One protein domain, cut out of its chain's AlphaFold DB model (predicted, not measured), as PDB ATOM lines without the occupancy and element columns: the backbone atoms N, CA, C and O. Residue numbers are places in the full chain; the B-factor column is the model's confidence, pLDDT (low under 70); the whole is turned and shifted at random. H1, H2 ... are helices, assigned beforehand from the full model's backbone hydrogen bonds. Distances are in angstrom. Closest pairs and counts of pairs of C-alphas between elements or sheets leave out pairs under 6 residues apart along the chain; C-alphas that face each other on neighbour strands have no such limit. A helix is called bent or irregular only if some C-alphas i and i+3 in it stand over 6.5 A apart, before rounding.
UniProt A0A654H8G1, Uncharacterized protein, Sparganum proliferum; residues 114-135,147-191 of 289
ATOM      1  N   GLY A 114     -18.722  24.023 -18.727       48.53
ATOM      2  CA  GLY A 114     -19.757  24.553 -19.620       48.53
ATOM      3  C   GLY A 114     -20.265  25.955 -19.256       48.53
ATOM      4  O   GLY A 114     -20.861  26.615 -20.101       48.53
ATOM      5  N   ARG A 115     -20.077  26.422 -18.007       48.47
ATOM      6  CA  ARG A 115     -20.858  27.556 -17.454       48.47
ATOM      7  C   ARG A 115     -20.065  28.668 -16.749       48.47
ATOM      8  O   ARG A 115     -20.680  29.580 -16.209       48.47
ATOM      9  N   THR A 116     -18.732  28.624 -16.746       48.50
ATOM     10  CA  THR A 116     -17.861  29.583 -16.024       48.50
ATOM     11  C   THR A 116     -16.866  30.306 -16.947       48.50
ATOM     12  O   THR A 116     -15.663  30.242 -16.717       48.50
ATOM     13  N   GLU A 117     -17.341  30.923 -18.037       53.94
ATOM     14  CA  GLU A 117     -16.497  31.641 -19.031       53.94
ATOM     15  C   GLU A 117     -15.347  30.797 -19.612       53.94
ATOM     16  O   GLU A 117     -14.223  31.222 -19.883       53.94
ATOM     17  N   ILE A 118     -15.724  29.549 -19.866       48.78
ATOM     18  CA  ILE A 118     -14.978  28.433 -20.448       48.78
ATOM     19  C   ILE A 118     -14.111  28.828 -21.627       48.78
ATOM     20  O   ILE A 118     -13.015  28.299 -21.786       48.78
ATOM     21  N   LEU A 119     -14.622  29.736 -22.459       50.84
ATOM     22  CA  LEU A 119     -13.983  30.165 -23.691       50.84
ATOM     23  C   LEU A 119     -12.554  30.645 -23.438       50.84
ATOM     24  O   LEU A 119     -11.704  30.348 -24.262       50.84
ATOM     25  N   ASN A 120     -12.267  31.254 -22.283       55.53
ATOM     26  CA  ASN A 120     -10.909  31.634 -21.904       55.53
ATOM     27  C   ASN A 120     -10.036  30.398 -21.601       55.53
ATOM     28  O   ASN A 120      -9.057  30.160 -22.298       55.53
ATOM     29  N   ILE A 121     -10.427  29.529 -20.659       55.12
ATOM     30  CA  ILE A 121      -9.629  28.340 -20.288       55.12
ATOM     31  C   ILE A 121      -9.457  27.375 -21.474       55.12
ATOM     32  O   ILE A 121      -8.367  26.855 -21.690       55.12
ATOM     33  N   HIS A 122     -10.501  27.156 -22.278       51.19
ATOM     34  CA  HIS A 122     -10.421  26.320 -23.476       51.19
ATOM     35  C   HIS A 122      -9.689  27.003 -24.641       51.19
ATOM     36  O   HIS A 122      -9.087  26.287 -25.436       51.19
ATOM     37  N   ALA A 123      -9.706  28.337 -24.773       55.53
ATOM     38  CA  ALA A 123      -8.848  29.036 -25.735       55.53
ATOM     39  C   ALA A 123      -7.381  28.974 -25.304       55.53
ATOM     40  O   ALA A 123      -6.562  28.564 -26.110       55.53
ATOM     41  N   MET A 124      -7.064  29.250 -24.035       59.09
ATOM     42  CA  MET A 124      -5.713  29.113 -23.479       59.09
ATOM     43  C   MET A 124      -5.180  27.684 -23.611       59.09
ATOM     44  O   MET A 124      -4.032  27.497 -24.002       59.09
ATOM     45  N   LEU A 125      -5.997  26.663 -23.315       59.53
ATOM     46  CA  LEU A 125      -5.605  25.263 -23.504       59.53
ATOM     47  C   LEU A 125      -5.413  24.931 -24.985       59.53
ATOM     48  O   LEU A 125      -4.409  24.308 -25.313       59.53
ATOM     49  N   ARG A 126      -6.305  25.382 -25.880       60.47
ATOM     50  CA  ARG A 126      -6.106  25.236 -27.331       60.47
ATOM     51  C   ARG A 126      -4.848  25.952 -27.806       60.47
ATOM     52  O   ARG A 126      -4.141  25.396 -28.624       60.47
ATOM     53  N   GLU A 127      -4.538  27.133 -27.291       56.72
ATOM     54  CA  GLU A 127      -3.353  27.893 -27.677       56.72
ATOM     55  C   GLU A 127      -2.063  27.227 -27.182       56.72
ATOM     56  O   GLU A 127      -1.111  27.101 -27.949       56.72
ATOM     57  N   LEU A 128      -2.044  26.705 -25.950       55.00
ATOM     58  CA  LEU A 128      -0.941  25.874 -25.457       55.00
ATOM     59  C   LEU A 128      -0.776  24.607 -26.315       55.00
ATOM     60  O   LEU A 128       0.333  24.237 -26.679       55.00
ATOM     61  N   GLN A 129      -1.889  23.960 -26.663       54.41
ATOM     62  CA  GLN A 129      -1.918  22.715 -27.428       54.41
ATOM     63  C   GLN A 129      -1.509  22.923 -28.898       54.41
ATOM     64  O   GLN A 129      -0.764  22.105 -29.429       54.41
ATOM     65  N   LEU A 130      -1.906  24.044 -29.515       50.91
ATOM     66  CA  LEU A 130      -1.488  24.480 -30.853       50.91
ATOM     67  C   LEU A 130       0.009  24.816 -30.899       50.91
ATOM     68  O   LEU A 130       0.696  24.428 -31.843       50.91
ATOM     69  N   ARG A 131       0.535  25.478 -29.857       50.16
ATOM     70  CA  ARG A 131       1.977  25.745 -29.707       50.16
ATOM     71  C   ARG A 131       2.788  24.449 -29.549       50.16
ATOM     72  O   ARG A 131       3.895  24.369 -30.067       50.16
ATOM     73  N   CYS A 132       2.231  23.420 -28.905       40.16
ATOM     74  CA  CYS A 132       2.872  22.105 -28.780       40.16
ATOM     75  C   CYS A 132       2.770  21.222 -30.041       40.16
ATOM     76  O   CYS A 132       3.567  20.299 -30.186       40.16
ATOM     77  N   SER A 133       1.817  21.463 -30.948       48.50
ATOM     78  CA  SER A 133       1.600  20.614 -32.134       48.50
ATOM     79  C   SER A 133       2.527  20.896 -33.327       48.50
ATOM     80  O   SER A 133       2.372  20.263 -34.368       48.50
ATOM     81  N   GLY A 134       3.487  21.820 -33.204       48.59
ATOM     82  CA  GLY A 134       4.357  22.228 -34.312       48.59
ATOM     83  C   GLY A 134       5.802  22.495 -33.903       48.59
ATOM     84  O   GLY A 134       6.201  23.649 -33.877       48.59
ATOM     85  N   HIS A 135       6.560  21.431 -33.601       44.41
ATOM     86  CA  HIS A 135       8.038  21.311 -33.597       44.41
ATOM     87  C   HIS A 135       8.897  22.462 -33.001       44.41
ATOM     88  O   HIS A 135      10.110  22.512 -33.212       44.41
ATOM     89  N   ALA A 147       5.399  30.770 -16.505       49.91
ATOM     90  CA  ALA A 147       5.489  30.321 -15.117       49.91
ATOM     91  C   ALA A 147       5.319  31.475 -14.110       49.91
ATOM     92  O   ALA A 147       4.627  31.299 -13.100       49.91
ATOM     93  N   GLN A 148       5.849  32.665 -14.418       59.41
ATOM     94  CA  GLN A 148       5.639  33.916 -13.672       59.41
ATOM     95  C   GLN A 148       4.166  34.361 -13.654       59.41
ATOM     96  O   GLN A 148       3.708  34.953 -12.678       59.41
ATOM     97  N   ASN A 149       3.384  34.000 -14.677       58.34
ATOM     98  CA  ASN A 149       1.932  34.199 -14.702       58.34
ATOM     99  C   ASN A 149       1.151  33.085 -13.968       58.34
ATOM    100  O   ASN A 149      -0.013  33.266 -13.600       58.34
ATOM    101  N   GLY A 150       1.796  31.955 -13.660       71.81
ATOM    102  CA  GLY A 150       1.232  30.836 -12.900       71.81
ATOM    103  C   GLY A 150       0.638  31.211 -11.527       71.81
ATOM    104  O   GLY A 150      -0.448  30.727 -11.201       71.81
ATOM    105  N   PRO A 151       1.276  32.061 -10.694       78.00
ATOM    106  CA  PRO A 151       0.678  32.626  -9.482       78.00
ATOM    107  C   PRO A 151      -0.620  33.404  -9.734       78.00
ATOM    108  O   PRO A 151      -1.597  33.189  -9.015       78.00
ATOM    109  N   THR A 152      -0.656  34.264 -10.756       70.12
ATOM    110  CA  THR A 152      -1.838  35.058 -11.137       70.12
ATOM    111  C   THR A 152      -2.974  34.151 -11.602       70.12
ATOM    112  O   THR A 152      -4.093  34.255 -11.099       70.12
ATOM    113  N   TRP A 153      -2.673  33.173 -12.455       72.94
ATOM    114  CA  TRP A 153      -3.629  32.159 -12.897       72.94
ATOM    115  C   TRP A 153      -4.158  31.303 -11.733       72.94
ATOM    116  O   TRP A 153      -5.369  31.135 -11.586       72.94
ATOM    117  N   ARG A 154      -3.287  30.836 -10.824       80.12
ATOM    118  CA  ARG A 154      -3.705  30.098  -9.615       80.12
ATOM    119  C   ARG A 154      -4.607  30.933  -8.702       80.12
ATOM    120  O   ARG A 154      -5.505  30.363  -8.082       80.12
ATOM    121  N   LYS A 155      -4.393  32.252  -8.602       78.69
ATOM    122  CA  LYS A 155      -5.310  33.166  -7.898       78.69
ATOM    123  C   LYS A 155      -6.659  33.239  -8.621       78.69
ATOM    124  O   LYS A 155      -7.675  32.975  -7.987       78.69
ATOM    125  N   ALA A 156      -6.671  33.494  -9.931       67.44
ATOM    126  CA  ALA A 156      -7.896  33.586 -10.730       67.44
ATOM    127  C   ALA A 156      -8.756  32.307 -10.654       67.44
ATOM    128  O   ALA A 156      -9.948  32.390 -10.363       67.44
ATOM    129  N   VAL A 157      -8.152  31.121 -10.808       73.69
ATOM    130  CA  VAL A 157      -8.857  29.827 -10.698       73.69
ATOM    131  C   VAL A 157      -9.441  29.613  -9.298       73.69
ATOM    132  O   VAL A 157     -10.585  29.176  -9.173       73.69
ATOM    133  N   LYS A 158      -8.702  29.953  -8.230       81.56
ATOM    134  CA  LYS A 158      -9.217  29.870  -6.849       81.56
ATOM    135  C   LYS A 158     -10.397  30.818  -6.620       81.56
ATOM    136  O   LYS A 158     -11.388  30.403  -6.023       81.56
ATOM    137  N   THR A 159     -10.311  32.052  -7.114       79.12
ATOM    138  CA  THR A 159     -11.394  33.041  -7.025       79.12
ATOM    139  C   THR A 159     -12.635  32.572  -7.788       79.12
ATOM    140  O   THR A 159     -13.725  32.561  -7.220       79.12
ATOM    141  N   GLY A 160     -12.481  32.096  -9.029       74.62
ATOM    142  CA  GLY A 160     -13.588  31.558  -9.827       74.62
ATOM    143  C   GLY A 160     -14.273  30.356  -9.167       74.62
ATOM    144  O   GLY A 160     -15.503  30.307  -9.098       74.62
ATOM    145  N   ALA A 161     -13.497  29.430  -8.593       79.12
ATOM    146  CA  ALA A 161     -14.034  28.294  -7.843       79.12
ATOM    147  C   ALA A 161     -14.813  28.728  -6.585       79.12
ATOM    148  O   ALA A 161     -15.890  28.194  -6.316       79.12
ATOM    149  N   ALA A 162     -14.312  29.719  -5.839       83.19
ATOM    150  CA  ALA A 162     -14.994  30.255  -4.659       83.19
ATOM    151  C   ALA A 162     -16.317  30.961  -5.014       83.19
ATOM    152  O   ALA A 162     -17.328  30.739  -4.345       83.19
ATOM    153  N   ILE A 163     -16.337  31.755  -6.092       81.94
ATOM    154  CA  ILE A 163     -17.549  32.419  -6.603       81.94
ATOM    155  C   ILE A 163     -18.586  31.380  -7.051       81.94
ATOM    156  O   ILE A 163     -19.758  31.472  -6.674       81.94
ATOM    157  N   TYR A 164     -18.166  30.362  -7.810       83.62
ATOM    158  CA  TYR A 164     -19.049  29.275  -8.236       83.62
ATOM    159  C   TYR A 164     -19.676  28.550  -7.037       83.62
ATOM    160  O   TYR A 164     -20.891  28.341  -7.009       83.62
ATOM    161  N   GLU A 165     -18.879  28.217  -6.018       88.75
ATOM    162  CA  GLU A 165     -19.377  27.523  -4.829       88.75
ATOM    163  C   GLU A 165     -20.351  28.384  -4.015       88.75
ATOM    164  O   GLU A 165     -21.417  27.906  -3.616       88.75
ATOM    165  N   ALA A 166     -20.049  29.673  -3.833       89.25
ATOM    166  CA  ALA A 166     -20.952  30.618  -3.178       89.25
ATOM    167  C   ALA A 166     -22.304  30.708  -3.910       89.25
ATOM    168  O   ALA A 166     -23.360  30.579  -3.280       89.25
ATOM    169  N   ASN A 167     -22.282  30.828  -5.242       91.75
ATOM    170  CA  ASN A 167     -23.482  30.853  -6.082       91.75
ATOM    171  C   ASN A 167     -24.276  29.537  -5.993       91.75
ATOM    172  O   ASN A 167     -25.503  29.556  -5.860       91.75
ATOM    173  N   ARG A 168     -23.589  28.386  -5.991       89.12
ATOM    174  CA  ARG A 168     -24.195  27.053  -5.837       89.12
ATOM    175  C   ARG A 168     -24.911  26.910  -4.489       89.12
ATOM    176  O   ARG A 168     -26.064  26.470  -4.442       89.12
ATOM    177  N   ILE A 169     -24.270  27.340  -3.400       92.81
ATOM    178  CA  ILE A 169     -24.847  27.338  -2.047       92.81
ATOM    179  C   ILE A 169     -26.037  28.303  -1.957       92.81
ATOM    180  O   ILE A 169     -27.077  27.934  -1.401       92.81
ATOM    181  N   ALA A 170     -25.925  29.513  -2.511       94.12
ATOM    182  CA  ALA A 170     -27.003  30.501  -2.529       94.12
ATOM    183  C   ALA A 170     -28.238  29.980  -3.285       94.12
ATOM    184  O   ALA A 170     -29.347  30.002  -2.744       94.12
ATOM    185  N   ALA A 171     -28.049  29.402  -4.475       92.19
ATOM    186  CA  ALA A 171     -29.121  28.782  -5.252       92.19
ATOM    187  C   ALA A 171     -29.781  27.607  -4.504       92.19
ATOM    188  O   ALA A 171     -31.008  27.471  -4.508       92.19
ATOM    189  N   ALA A 172     -29.000  26.774  -3.805       92.88
ATOM    190  CA  ALA A 172     -29.535  25.697  -2.970       92.88
ATOM    191  C   ALA A 172     -30.341  26.229  -1.768       92.88
ATOM    192  O   ALA A 172     -31.415  25.700  -1.466       92.88
ATOM    193  N   LYS A 173     -29.874  27.295  -1.100       96.88
ATOM    194  CA  LYS A 173     -30.611  27.981  -0.021       96.88
ATOM    195  C   LYS A 173     -31.928  28.576  -0.538       96.88
ATOM    196  O   LYS A 173     -32.969  28.322   0.066       96.88
ATOM    197  N   ALA A 174     -31.912  29.263  -1.681       94.81
ATOM    198  CA  ALA A 174     -33.107  29.813  -2.325       94.81
ATOM    199  C   ALA A 174     -34.134  28.721  -2.683       94.81
ATOM    200  O   ALA A 174     -35.307  28.838  -2.326       94.81
ATOM    201  N   LYS A 175     -33.698  27.605  -3.291       94.94
ATOM    202  CA  LYS A 175     -34.570  26.449  -3.577       94.94
ATOM    203  C   LYS A 175     -35.191  25.862  -2.301       94.94
ATOM    204  O   LYS A 175     -36.389  25.588  -2.278       94.94
ATOM    205  N   ARG A 176     -34.418  25.712  -1.215       93.44
ATOM    206  CA  ARG A 176     -34.939  25.249   0.089       93.44
ATOM    207  C   ARG A 176     -35.961  26.223   0.685       93.44
ATOM    208  O   ARG A 176     -36.987  25.772   1.190       93.44
ATOM    209  N   ALA A 177     -35.720  27.532   0.596       94.19
ATOM    210  CA  ALA A 177     -36.654  28.557   1.061       94.19
ATOM    211  C   ALA A 177     -37.978  28.526   0.274       94.19
ATOM    212  O   ALA A 177     -39.043  28.474   0.885       94.19
ATOM    213  N   ALA A 178     -37.917  28.440  -1.061       90.88
ATOM    214  CA  ALA A 178     -39.093  28.305  -1.924       90.88
ATOM    215  C   ALA A 178     -39.881  27.004  -1.664       90.88
ATOM    216  O   ALA A 178     -41.111  26.999  -1.656       90.88
ATOM    217  N   CYS A 179     -39.193  25.892  -1.383       89.69
ATOM    218  CA  CYS A 179     -39.855  24.661  -0.949       89.69
ATOM    219  C   CYS A 179     -40.544  24.820   0.417       89.69
ATOM    220  O   CYS A 179     -41.647  24.305   0.588       89.69
ATOM    221  N   LYS A 180     -39.939  25.547   1.369       88.94
ATOM    222  CA  LYS A 180     -40.523  25.797   2.699       88.94
ATOM    223  C   LYS A 180     -41.747  26.723   2.630       88.94
ATOM    224  O   LYS A 180     -42.755  26.416   3.265       88.94
ATOM    225  N   SER A 181     -41.708  27.795   1.834       80.88
ATOM    226  CA  SER A 181     -42.874  28.674   1.639       80.88
ATOM    227  C   SER A 181     -44.028  27.935   0.955       80.88
ATOM    228  O   SER A 181     -45.158  27.987   1.441       80.88
ATOM    229  N   ARG A 182     -43.742  27.141  -0.089       85.25
ATOM    230  CA  ARG A 182     -44.737  26.271  -0.736       85.25
ATOM    231  C   ARG A 182     -45.322  25.240   0.232       85.25
ATOM    232  O   ARG A 182     -46.533  25.054   0.244       85.25
ATOM    233  N   ALA A 183     -44.502  24.603   1.070       79.56
ATOM    234  CA  ALA A 183     -44.988  23.667   2.084       79.56
ATOM    235  C   ALA A 183     -45.919  24.349   3.104       79.56
ATOM    236  O   ALA A 183     -46.933  23.770   3.483       79.56
ATOM    237  N   SER A 184     -45.628  25.591   3.511       77.56
ATOM    238  CA  SER A 184     -46.524  26.331   4.408       77.56
ATOM    239  C   SER A 184     -47.829  26.755   3.727       77.56
ATOM    240  O   SER A 184     -48.884  26.625   4.334       77.56
ATOM    241  N   SER A 185     -47.783  27.169   2.457       73.25
ATOM    242  CA  SER A 185     -48.989  27.436   1.659       73.25
ATOM    243  C   SER A 185     -49.871  26.187   1.513       73.25
ATOM    244  O   SER A 185     -51.079  26.274   1.714       73.25
ATOM    245  N   ILE A 186     -49.275  25.013   1.267       67.88
ATOM    246  CA  ILE A 186     -50.002  23.734   1.210       67.88
ATOM    247  C   ILE A 186     -50.646  23.392   2.561       67.88
ATOM    248  O   ILE A 186     -51.783  22.929   2.576       67.88
ATOM    249  N   ARG A 187     -49.972  23.649   3.697       66.94
ATOM    250  CA  ARG A 187     -50.588  23.465   5.026       66.94
ATOM    251  C   ARG A 187     -51.829  24.342   5.197       66.94
ATOM    252  O   ARG A 187     -52.855  23.814   5.591       66.94
ATOM    253  N   ASN A 188     -51.767  25.620   4.819       61.97
ATOM    254  CA  ASN A 188     -52.914  26.531   4.922       61.97
ATOM    255  C   ASN A 188     -54.098  26.106   4.029       61.97
ATOM    256  O   ASN A 188     -55.248  26.320   4.399       61.97
ATOM    257  N   ILE A 189     -53.830  25.492   2.869       59.88
ATOM    258  CA  ILE A 189     -54.874  24.913   2.005       59.88
ATOM    259  C   ILE A 189     -55.468  23.647   2.642       59.88
ATOM    260  O   ILE A 189     -56.677  23.454   2.591       59.88
ATOM    261  N   ALA A 190     -54.654  22.813   3.293       58.06
ATOM    262  CA  ALA A 190     -55.131  21.620   3.998       58.06
ATOM    263  C   ALA A 190     -55.990  21.934   5.243       58.06
ATOM    264  O   ALA A 190     -56.724  21.058   5.693       58.06
ATOM    265  N   THR A 191     -55.921  23.160   5.776       56.38
ATOM    266  CA  THR A 191     -56.803  23.661   6.848       56.38
ATOM    267  C   THR A 191     -58.161  24.159   6.330       56.38
ATOM    268  O   THR A 191     -59.031  24.481   7.133       56.38
TER     269      THR A 191
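This is residues 114 to 135 and 147 to 191 of the 289 residues of an uncharacterized protein of Sparganum proliferum (UniProt A0A654H8G1). One very long helix, H2, makes the length of a thin rod, and a much shorter helix, H1, stands off to one side of its beginning with a gap between them. The two helices do not form a bundle, and most of each stands free. The printed part has 67 residues with two named helices, H1 then H2 along the chain, and no named strand; the class is all helix. The whole is extended, with a radius of gyration of the C-alphas of 21.7 A, and spans 76 by 23 by 10 A.

Find C-alpha 147 at (5.489, 30.321, -15.117); from there H2, residues 147 to 190, runs 64.2 A to C-alpha 190 at (-55.131, 21.620, 3.998). Then look at C-alpha 118 at (-14.978, 28.433, -20.448), where H1, residues 118 to 132, begins; it ends 20.7 A away at C-alpha 132.

Begin with H2, which is irregular, but only just: C-alphas 148 and 151 are 6.6 A apart. H1 and H2 are apart, with no C-alpha of the one within 8 A of the other. Look along H2 and you will find that residues 147 to 156 and 165 to 190 stand free, as do residues 122 to 132 of H1. In H1 every O i to N i+4 pair is within hydrogen-bond range; in H2 it is 38 of 40.

The C-alphas farthest apart are those of His 135 and Thr 191, at 76.5 A. Residues 136 to 146 are not printed, and C-alphas 135 and 147 are 20.7 A apart across this cut, which lies in the link from H1 to H2. In the B-factor column, the mean pLDDT of the printed part is 70.3; it is under 70 at residues 114 to 135, 147 to 149, 156 and 186 to 191.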